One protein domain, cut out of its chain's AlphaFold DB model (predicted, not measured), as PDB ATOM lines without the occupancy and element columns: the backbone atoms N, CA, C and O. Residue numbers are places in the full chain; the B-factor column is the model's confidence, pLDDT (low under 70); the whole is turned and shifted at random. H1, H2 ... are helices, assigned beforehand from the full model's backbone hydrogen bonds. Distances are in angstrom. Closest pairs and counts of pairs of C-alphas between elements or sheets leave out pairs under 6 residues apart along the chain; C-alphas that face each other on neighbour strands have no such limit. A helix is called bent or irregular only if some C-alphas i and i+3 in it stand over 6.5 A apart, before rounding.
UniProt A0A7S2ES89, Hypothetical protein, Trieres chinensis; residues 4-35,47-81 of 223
ATOM      1  N   MET A   4     -26.748 -44.033 -25.139       84.31
ATOM      2  CA  MET A   4     -27.229 -42.719 -24.687       84.31
ATOM      3  C   MET A   4     -26.250 -41.992 -23.753       84.31
ATOM      4  O   MET A   4     -26.170 -40.775 -23.806       84.31
ATOM      5  N   GLU A   5     -25.495 -42.721 -22.922       86.62
ATOM      6  CA  GLU A   5     -24.477 -42.114 -22.043       86.62
ATOM      7  C   GLU A   5     -23.285 -41.601 -22.865       86.62
ATOM      8  O   GLU A   5     -22.674 -40.605 -22.497       86.62
ATOM      9  N   VAL A   6     -22.970 -42.267 -23.984       86.81
ATOM     10  CA  VAL A   6     -21.934 -41.826 -24.930       86.81
ATOM     11  C   VAL A   6     -22.383 -40.550 -25.640       86.81
ATOM     12  O   VAL A   6     -21.636 -39.583 -25.650       86.81
ATOM     13  N   LEU A   7     -23.610 -40.517 -26.167       86.19
ATOM     14  CA  LEU A   7     -24.147 -39.340 -26.867       86.19
ATOM     15  C   LEU A   7     -24.330 -38.120 -25.945       86.19
ATOM     16  O   LEU A   7     -24.311 -36.986 -26.409       86.19
ATOM     17  N   GLU A   8     -24.541 -38.344 -24.644       85.00
ATOM     18  CA  GLU A   8     -24.611 -37.267 -23.647       85.00
ATOM     19  C   GLU A   8     -23.222 -36.717 -23.293       85.00
ATOM     20  O   GLU A   8     -23.081 -35.517 -23.045       85.00
ATOM     21  N   ALA A   9     -22.218 -37.596 -23.232       85.62
ATOM     22  CA  ALA A   9     -20.860 -37.238 -22.847       85.62
ATOM     23  C   ALA A   9     -20.057 -36.612 -23.987       85.62
ATOM     24  O   ALA A   9     -19.301 -35.693 -23.721       85.62
ATOM     25  N   PHE A  10     -20.228 -37.099 -25.216       86.25
ATOM     26  CA  PHE A  10     -19.585 -36.573 -26.417       86.25
ATOM     27  C   PHE A  10     -20.677 -35.921 -27.257       86.25
ATOM     28  O   PHE A  10     -21.521 -36.625 -27.811       86.25
ATOM     29  N   SER A  11     -20.730 -34.588 -27.279       78.00
ATOM     30  CA  SER A  11     -21.841 -33.870 -27.906       78.00
ATOM     31  C   SER A  11     -21.915 -34.160 -29.403       78.00
ATOM     32  O   SER A  11     -20.999 -33.863 -30.161       78.00
ATOM     33  N   VAL A  12     -23.052 -34.716 -29.818       77.44
ATOM     34  CA  VAL A  12     -23.374 -35.092 -31.208       77.44
ATOM     35  C   VAL A  12     -24.315 -34.055 -31.853       77.44
ATOM     36  O   VAL A  12     -24.783 -34.249 -32.969       77.44
ATOM     37  N   SER A  13     -24.645 -32.965 -31.144       71.19
ATOM     38  CA  SER A  13     -25.645 -31.977 -31.577       71.19
ATOM     39  C   SER A  13     -25.234 -31.194 -32.818       71.19
ATOM     40  O   SER A  13     -26.093 -30.900 -33.643       71.19
ATOM     41  N   ASP A  14     -23.941 -30.890 -32.950       73.19
ATOM     42  CA  ASP A  14     -23.444 -30.007 -34.007       73.19
ATOM     43  C   ASP A  14     -22.865 -30.824 -35.170       73.19
ATOM     44  O   ASP A  14     -23.232 -30.615 -36.325       73.19
ATOM     45  N   ASP A  15     -22.026 -31.821 -34.868       83.19
ATOM     46  CA  ASP A  15     -21.533 -32.796 -35.840       83.19
ATOM     47  C   ASP A  15     -21.467 -34.202 -35.226       83.19
ATOM     48  O   ASP A  15     -20.741 -34.471 -34.262       83.19
ATOM     49  N   VAL A  16     -22.220 -35.125 -35.830       85.00
ATOM     50  CA  VAL A  16     -22.274 -36.528 -35.412       85.00
ATOM     51  C   VAL A  16     -20.905 -37.191 -35.524       85.00
ATOM     52  O   VAL A  16     -20.523 -38.003 -34.676       85.00
ATOM     53  N   ASN A  17     -20.163 -36.857 -36.577       86.56
ATOM     54  CA  ASN A  17     -18.878 -37.475 -36.850       86.56
ATOM     55  C   ASN A  17     -17.806 -36.989 -35.866       86.56
ATOM     56  O   ASN A  17     -17.011 -37.800 -35.386       86.56
ATOM     57  N   ALA A  18     -17.826 -35.703 -35.505       86.88
ATOM     58  CA  ALA A  18     -16.931 -35.128 -34.504       86.88
ATOM     59  C   ALA A  18     -17.096 -35.807 -33.131       86.88
ATOM     60  O   ALA A  18     -16.124 -36.350 -32.602       86.88
ATOM     61  N   GLY A  19     -18.326 -35.905 -32.611       87.69
ATOM     62  CA  GLY A  19     -18.580 -36.527 -31.303       87.69
ATOM     63  C   GLY A  19     -18.186 -38.013 -31.244       87.69
ATOM     64  O   GLY A  19     -17.595 -38.480 -30.268       87.69
ATOM     65  N   LEU A  20     -18.433 -38.780 -32.314       89.19
ATOM     66  CA  LEU A  20     -18.000 -40.184 -32.378       89.19
ATOM     67  C   LEU A  20     -16.479 -40.337 -32.542       89.19
ATOM     68  O   LEU A  20     -15.911 -41.331 -32.079       89.19
ATOM     69  N   THR A  21     -15.813 -39.358 -33.159       89.25
ATOM     70  CA  THR A  21     -14.347 -39.314 -33.276       89.25
ATOM     71  C   THR A  21     -13.694 -39.017 -31.925       89.25
ATOM     72  O   THR A  21     -12.700 -39.648 -31.567       89.25
ATOM     73  N   GLU A  22     -14.274 -38.133 -31.116       87.94
ATOM     74  CA  GLU A  22     -13.820 -37.894 -29.740       87.94
ATOM     75  C   GLU A  22     -14.003 -39.133 -28.858       87.94
ATOM     76  O   GLU A  22     -13.098 -39.515 -28.108       87.94
ATOM     77  N   PHE A  23     -15.131 -39.831 -29.009       88.62
ATOM     78  CA  PHE A  23     -15.346 -41.112 -28.344       88.62
ATOM     79  C   PHE A  23     -14.324 -42.170 -28.792       88.62
ATOM     80  O   PHE A  23     -13.808 -42.927 -27.963       88.62
ATOM     81  N   ARG A  24     -13.962 -42.202 -30.081       89.19
ATOM     82  CA  ARG A  24     -12.878 -43.057 -30.591       89.19
ATOM     83  C   ARG A  24     -11.536 -42.712 -29.943       89.19
ATOM     84  O   ARG A  24     -10.847 -43.611 -29.462       89.19
ATOM     85  N   ARG A  25     -11.198 -41.424 -29.860       87.88
ATOM     86  CA  ARG A  25      -9.972 -40.930 -29.211       87.88
ATOM     87  C   ARG A  25      -9.913 -41.362 -27.741       87.88
ATOM     88  O   ARG A  25      -8.866 -41.821 -27.272       87.88
ATOM     89  N   TRP A  26     -11.044 -41.292 -27.036       87.06
ATOM     90  CA  TRP A  26     -11.184 -41.807 -25.673       87.06
ATOM     91  C   TRP A  26     -10.945 -43.319 -25.587       87.06
ATOM     92  O   TRP A  26     -10.263 -43.761 -24.663       87.06
ATOM     93  N   LEU A  27     -11.446 -44.115 -26.542       87.81
ATOM     94  CA  LEU A  27     -11.212 -45.566 -26.589       87.81
ATOM     95  C   LEU A  27      -9.732 -45.920 -26.780       87.81
ATOM     96  O   LEU A  27      -9.222 -46.803 -26.081       87.81
ATOM     97  N   ASP A  28      -9.036 -45.217 -27.671       85.19
ATOM     98  CA  ASP A  28      -7.669 -45.562 -28.082       85.19
ATOM     99  C   ASP A  28      -6.606 -45.285 -27.018       85.19
ATOM    100  O   ASP A  28      -5.564 -45.935 -26.981       85.19
ATOM    101  N   GLY A  29      -6.817 -44.319 -26.137       76.88
ATOM    102  CA  GLY A  29      -5.663 -43.804 -25.400       76.88
ATOM    103  C   GLY A  29      -6.016 -42.716 -24.431       76.88
ATOM    104  O   GLY A  29      -5.595 -42.738 -23.273       76.88
ATOM    105  N   PHE A  30      -6.815 -41.793 -24.935       67.62
ATOM    106  CA  PHE A  30      -6.819 -40.439 -24.451       67.62
ATOM    107  C   PHE A  30      -7.526 -40.320 -23.109       67.62
ATOM    108  O   PHE A  30      -8.654 -40.788 -22.933       67.62
ATOM    109  N   ASP A  31      -6.835 -39.689 -22.167       64.75
ATOM    110  CA  ASP A  31      -7.422 -39.230 -20.924       64.75
ATOM    111  C   ASP A  31      -7.726 -37.727 -21.064       64.75
ATOM    112  O   ASP A  31      -6.787 -36.932 -21.163       64.75
ATOM    113  N   PRO A  32      -9.008 -37.315 -21.035       62.56
ATOM    114  CA  PRO A  32      -9.407 -35.905 -20.997       62.56
ATOM    115  C   PRO A  32      -8.834 -35.122 -19.797       62.56
ATOM    116  O   PRO A  32      -8.993 -33.901 -19.702       62.56
ATOM    117  N   SER A  33      -8.207 -35.808 -18.833       56.12
ATOM    118  CA  SER A  33      -7.469 -35.189 -17.731       56.12
ATOM    119  C   SER A  33      -6.120 -34.586 -18.150       56.12
ATOM    120  O   SER A  33      -5.670 -33.650 -17.494       56.12
ATOM    121  N   MET A  34      -5.500 -35.053 -19.244       55.72
ATOM    122  CA  MET A  34      -4.137 -34.652 -19.633       55.72
ATOM    123  C   MET A  34      -4.053 -33.381 -20.493       55.72
ATOM    124  O   MET A  34      -2.962 -32.849 -20.665       55.72
ATOM    125  N   GLU A  35      -5.171 -32.872 -21.019       52.03
ATOM    126  CA  GLU A  35      -5.188 -31.722 -21.943       52.03
ATOM    127  C   GLU A  35      -5.783 -30.434 -21.349       52.03
ATOM    128  O   GLU A  35      -6.005 -29.471 -22.078       52.03
ATOM    129  N   LEU A  47     -16.875 -30.779 -13.453       61.75
ATOM    130  CA  LEU A  47     -16.202 -31.801 -14.245       61.75
ATOM    131  C   LEU A  47     -16.873 -31.826 -15.621       61.75
ATOM    132  O   LEU A  47     -18.077 -32.075 -15.705       61.75
ATOM    133  N   THR A  48     -16.099 -31.591 -16.683       76.69
ATOM    134  CA  THR A  48     -16.600 -31.714 -18.054       76.69
ATOM    135  C   THR A  48     -17.243 -33.095 -18.240       76.69
ATOM    136  O   THR A  48     -16.858 -34.078 -17.585       76.69
ATOM    137  N   LYS A  49     -18.292 -33.189 -19.061       80.38
ATOM    138  CA  LYS A  49     -19.122 -34.407 -19.161       80.38
ATOM    139  C   LYS A  49     -18.281 -35.625 -19.559       80.38
ATOM    140  O   LYS A  49     -18.488 -36.726 -19.040       80.38
ATOM    141  N   GLU A  50     -17.261 -35.394 -20.372       80.25
ATOM    142  CA  GLU A  50     -16.248 -36.340 -20.829       80.25
ATOM    143  C   GLU A  50     -15.397 -36.867 -19.660       80.25
ATOM    144  O   GLU A  50     -15.116 -38.065 -19.586       80.25
ATOM    145  N   ARG A  51     -15.033 -36.012 -18.688       80.44
ATOM    146  CA  ARG A  51     -14.290 -36.414 -17.473       80.44
ATOM    147  C   ARG A  51     -15.141 -37.277 -16.548       80.44
ATOM    148  O   ARG A  51     -14.670 -38.303 -16.050       80.44
ATOM    149  N   VAL A  52     -16.407 -36.905 -16.347       84.06
ATOM    150  CA  VAL A  52     -17.360 -37.712 -15.564       84.06
ATOM    151  C   VAL A  52     -17.569 -39.079 -16.218       84.06
ATOM    152  O   VAL A  52     -17.594 -40.104 -15.528       84.06
ATOM    153  N   PHE A  53     -17.694 -39.108 -17.544       86.75
ATOM    154  CA  PHE A  53     -17.820 -40.332 -18.328       86.75
ATOM    155  C   PHE A  53     -16.563 -41.207 -18.221       86.75
ATOM    156  O   PHE A  53     -16.672 -42.400 -17.921       86.75
ATOM    157  N   HIS A  54     -15.367 -40.622 -18.365       84.94
ATOM    158  CA  HIS A  54     -14.099 -41.341 -18.232       84.94
ATOM    159  C   HIS A  54     -13.976 -42.022 -16.863       84.94
ATOM    160  O   HIS A  54     -13.726 -43.229 -16.798       84.94
ATOM    161  N   LEU A  55     -14.241 -41.295 -15.771       84.00
ATOM    162  CA  LEU A  55     -14.140 -41.846 -14.418       84.00
ATOM    163  C   LEU A  55     -15.104 -43.022 -14.194       84.00
ATOM    164  O   LEU A  55     -14.729 -44.034 -13.595       84.00
ATOM    165  N   LYS A  56     -16.333 -42.923 -14.717       85.50
ATOM    166  CA  LYS A  56     -17.355 -43.979 -14.612       85.50
ATOM    167  C   LYS A  56     -17.045 -45.204 -15.474       85.50
ATOM    168  O   LYS A  56     -17.503 -46.304 -15.151       85.50
ATOM    169  N   HIS A  57     -16.316 -45.036 -16.576       86.19
ATOM    170  CA  HIS A  57     -16.221 -46.053 -17.628       86.19
ATOM    171  C   HIS A  57     -14.796 -46.470 -18.003       86.19
ATOM    172  O   HIS A  57     -14.624 -47.265 -18.928       86.19
ATOM    173  N   ARG A  58     -13.781 -46.059 -17.231       82.44
ATOM    174  CA  ARG A  58     -12.371 -46.458 -17.414       82.44
ATOM    175  C   ARG A  58     -12.154 -47.967 -17.596       82.44
ATOM    176  O   ARG A  58     -11.312 -48.382 -18.378       82.44
ATOM    177  N   THR A  59     -12.931 -48.808 -16.904       82.62
ATOM    178  CA  THR A  59     -12.836 -50.279 -16.993       82.62
ATOM    179  C   THR A  59     -13.594 -50.869 -18.180       82.62
ATOM    180  O   THR A  59     -13.337 -52.007 -18.564       82.62
ATOM    181  N   ALA A  60     -14.552 -50.130 -18.742       80.19
ATOM    182  CA  ALA A  60     -15.292 -50.552 -19.925       80.19
ATOM    183  C   ALA A  60     -14.475 -50.319 -21.198       80.19
ATOM    184  O   ALA A  60     -14.531 -51.147 -22.103       80.19
ATOM    185  N   ARG A  61     -13.667 -49.252 -21.219       80.12
ATOM    186  CA  ARG A  61     -12.753 -48.923 -22.316       80.12
ATOM    187  C   ARG A  61     -11.889 -50.109 -22.748       80.12
ATOM    188  O   ARG A  61     -11.801 -50.399 -23.929       80.12
ATOM    189  N   THR A  62     -11.318 -50.848 -21.798       78.12
ATOM    190  CA  THR A  62     -10.431 -51.989 -22.097       78.12
ATOM    191  C   THR A  62     -11.146 -53.191 -22.715       78.12
ATOM    192  O   THR A  62     -10.494 -54.088 -23.240       78.12
ATOM    193  N   ARG A  63     -12.481 -53.235 -22.651       84.25
ATOM    194  CA  ARG A  63     -13.303 -54.317 -23.216       84.25
ATOM    195  C   ARG A  63     -13.866 -53.969 -24.589       84.25
ATOM    196  O   ARG A  63     -14.428 -54.840 -25.246       84.25
ATOM    197  N   TRP A  64     -13.794 -52.704 -24.986       85.06
ATOM    198  CA  TRP A  64     -14.415 -52.194 -26.197       85.06
ATOM    199  C   TRP A  64     -13.347 -52.004 -27.262       85.06
ATOM    200  O   TRP A  64     -12.540 -51.086 -27.184       85.06
ATOM    201  N   VAL A  65     -13.350 -52.897 -28.251       85.06
ATOM    202  CA  VAL A  65     -12.439 -52.836 -29.396       85.06
ATOM    203  C   VAL A  65     -13.241 -52.360 -30.607       85.06
ATOM    204  O   VAL A  65     -13.927 -53.168 -31.236       85.06
ATOM    205  N   PRO A  66     -13.230 -51.052 -30.913       84.88
ATOM    206  CA  PRO A  66     -13.889 -50.542 -32.105       84.88
ATOM    207  C   PRO A  66     -13.162 -51.032 -33.374       84.88
ATOM    208  O   PRO A  66     -11.928 -51.117 -33.379       84.88
ATOM    209  N   PRO A  67     -13.888 -51.315 -34.471       88.75
ATOM    210  CA  PRO A  67     -13.282 -51.544 -35.783       88.75
ATOM    211  C   PRO A  67     -12.368 -50.384 -36.194       88.75
ATOM    212  O   PRO A  67     -12.564 -49.254 -35.750       88.75
ATOM    213  N   ARG A  68     -11.371 -50.641 -37.050       86.25
ATOM    214  CA  ARG A  68     -10.427 -49.602 -37.516       86.25
ATOM    215  C   ARG A  68     -11.133 -48.430 -38.194       86.25
ATOM    216  O   ARG A  68     -10.733 -47.294 -37.991       86.25
ATOM    217  N   ASP A  69     -12.219 -48.723 -38.896       87.88
ATOM    218  CA  ASP A  69     -12.965 -47.748 -39.688       87.88
ATOM    219  C   ASP A  69     -14.019 -46.987 -38.869       87.88
ATOM    220  O   ASP A  69     -14.863 -46.307 -39.438       87.88
ATOM    221  N   PHE A  70     -14.039 -47.133 -37.539       89.75
ATOM    222  CA  PHE A  70     -14.979 -46.415 -36.679       89.75
ATOM    223  C   PHE A  70     -14.468 -45.001 -36.337       89.75
ATOM    224  O   PHE A  70     -13.356 -44.902 -35.807       89.75
ATOM    225  N   PRO A  71     -15.298 -43.947 -36.481       90.88
ATOM    226  CA  PRO A  71     -16.664 -43.950 -37.020       90.88
ATOM    227  C   PRO A  71     -16.709 -44.079 -38.550       90.88
ATOM    228  O   PRO A  71     -16.003 -43.391 -39.282       90.88
ATOM    229  N   ALA A  72     -17.591 -44.953 -39.037       90.31
ATOM    230  CA  ALA A  72     -17.676 -45.265 -40.455       90.31
ATOM    231  C   ALA A  72     -18.583 -44.245 -41.164       90.31
ATOM    232  O   ALA A  72     -19.813 -44.309 -41.077       90.31
ATOM    233  N   GLY A  73     -17.976 -43.283 -41.866       89.00
ATOM    234  CA  GLY A  73     -18.703 -42.193 -42.534       89.00
ATOM    235  C   GLY A  73     -19.691 -42.667 -43.608       89.00
ATOM    236  O   GLY A  73     -20.703 -42.014 -43.854       89.00
ATOM    237  N   ASN A  74     -19.457 -43.839 -44.205       90.12
ATOM    238  CA  ASN A  74     -20.393 -44.477 -45.134       90.12
ATOM    239  C   ASN A  74     -21.729 -44.846 -44.466       90.12
ATOM    240  O   ASN A  74     -22.777 -44.666 -45.081       90.12
ATOM    241  N   VAL A  75     -21.704 -45.313 -43.214       91.19
ATOM    242  CA  VAL A  75     -22.915 -45.635 -42.447       91.19
ATOM    243  C   VAL A  75     -23.703 -44.358 -42.184       91.19
ATOM    244  O   VAL A  75     -24.901 -44.314 -42.449       91.19
ATOM    245  N   LEU A  76     -23.027 -43.296 -41.739       89.75
ATOM    246  CA  LEU A  76     -23.666 -42.002 -41.507       89.75
ATOM    247  C   LEU A  76     -24.298 -41.453 -42.794       89.75
ATOM    248  O   LEU A  76     -25.458 -41.047 -42.793       89.75
ATOM    249  N   ASN A  77     -23.568 -41.506 -43.910       91.25
ATOM    250  CA  ASN A  77     -24.068 -41.056 -45.204       91.25
ATOM    251  C   ASN A  77     -25.269 -41.883 -45.691       91.25
ATOM    252  O   ASN A  77     -26.195 -41.313 -46.253       91.25
ATOM    253  N   ALA A  78     -25.302 -43.194 -45.439       94.06
ATOM    254  CA  ALA A  78     -26.443 -44.036 -45.801       94.06
ATOM    255  C   ALA A  78     -27.731 -43.634 -45.060       94.06
ATOM    256  O   ALA A  78     -28.810 -43.683 -45.649       94.06
ATOM    257  N   TYR A  79     -27.622 -43.205 -43.797       91.50
ATOM    258  CA  TYR A  79     -28.760 -42.688 -43.029       91.50
ATOM    259  C   TYR A  79     -29.140 -41.253 -43.416       91.50
ATOM    260  O   TYR A  79     -30.327 -40.948 -43.502       91.50
ATOM    261  N   LEU A  80     -28.161 -40.370 -43.653       91.31
ATOM    262  CA  LEU A  80     -28.414 -38.963 -43.997       91.31
ATOM    263  C   LEU A  80     -28.880 -38.771 -45.445       91.31
ATOM    264  O   LEU A  80     -29.694 -37.895 -45.731       91.31
ATOM    265  N   LYS A  81     -28.338 -39.559 -46.372       92.50
ATOM    266  CA  LYS A  81     -28.593 -39.479 -47.813       92.50
ATOM    267  C   LYS A  81     -28.928 -40.869 -48.356       92.50
ATOM    268  O   LYS A  81     -28.161 -41.421 -49.150       92.50
TER     269      LYS A  81
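What this domain is: This is residues 4 to 35 and 47 to 81 of the 223 residues of the protein "Hypothetical protein" of Trieres chinensis (UniProt A0A7S2ES89). Three helices, the short H1 and the longer H2 and H3, have their centres in a triangle with few contacts between them, while a fourth, H4, lies off at one end of the long axis beyond the start of H2. A long link, residues 62 to 72, joins H3 to H4. The printed part has 67 residues, with four named helices in the order H1, H2, H3, H4, no named strand, and the class all helix. It is compact, with a radius of gyration of the C-alphas of 12.4 A, and only just elongated, with spans of 36 by 24 by 22 A.

Where its parts are: H1 is residues 4 to 9 and begins with C-alpha 4 at (-27.229, -42.719, -24.687). H2 is residues 16 to 28, 18.7 A long. H3, residues 49 to 61, is 16.2 A long and irregular: C-alphas 56 and 59 are 8.1 A apart. H4, residues 73 to 80, is 10.3 A long and ends with C-alpha 80 at (-28.414, -38.963, -43.997).

How they stand to each other: H3 touches H1 with residues 49 to 53 alone; the closest C-alphas of the two, those of Ala 9 in H1 and Lys 49 in H3, are 5.0 A apart. The two run opposite ways at a steep tilt of 54 degrees. H1 and H2 are close but not clearly touching, with the C-alphas of Val 6 and Phe 23 closest at 7.5 A, and about perpendicular at 85 degrees. H2 and H3 are close but not clearly touching, closest at the C-alphas of Leu 27 and Arg 61, 5.6 A. H2 and H4 are close but not clearly touching, closest at the C-alphas of Asn 17 and Gly 73, 7.4 A. H4 is apart from H1 and H3. Each O i to N i+4 pair is within hydrogen-bond range in H1, H2 and H4, and 7 of 9 in H3.

The domain as a whole: The C-alphas farthest apart, of Met 34 and Lys 81, are 37.6 A apart. Residues 36 to 46 are not printed, and C-alphas 35 and 47 are 13.4 A apart across this cut. The link from H3 to H4 is long. Residues 30 to 35 and residue 47 have pLDDT under 70.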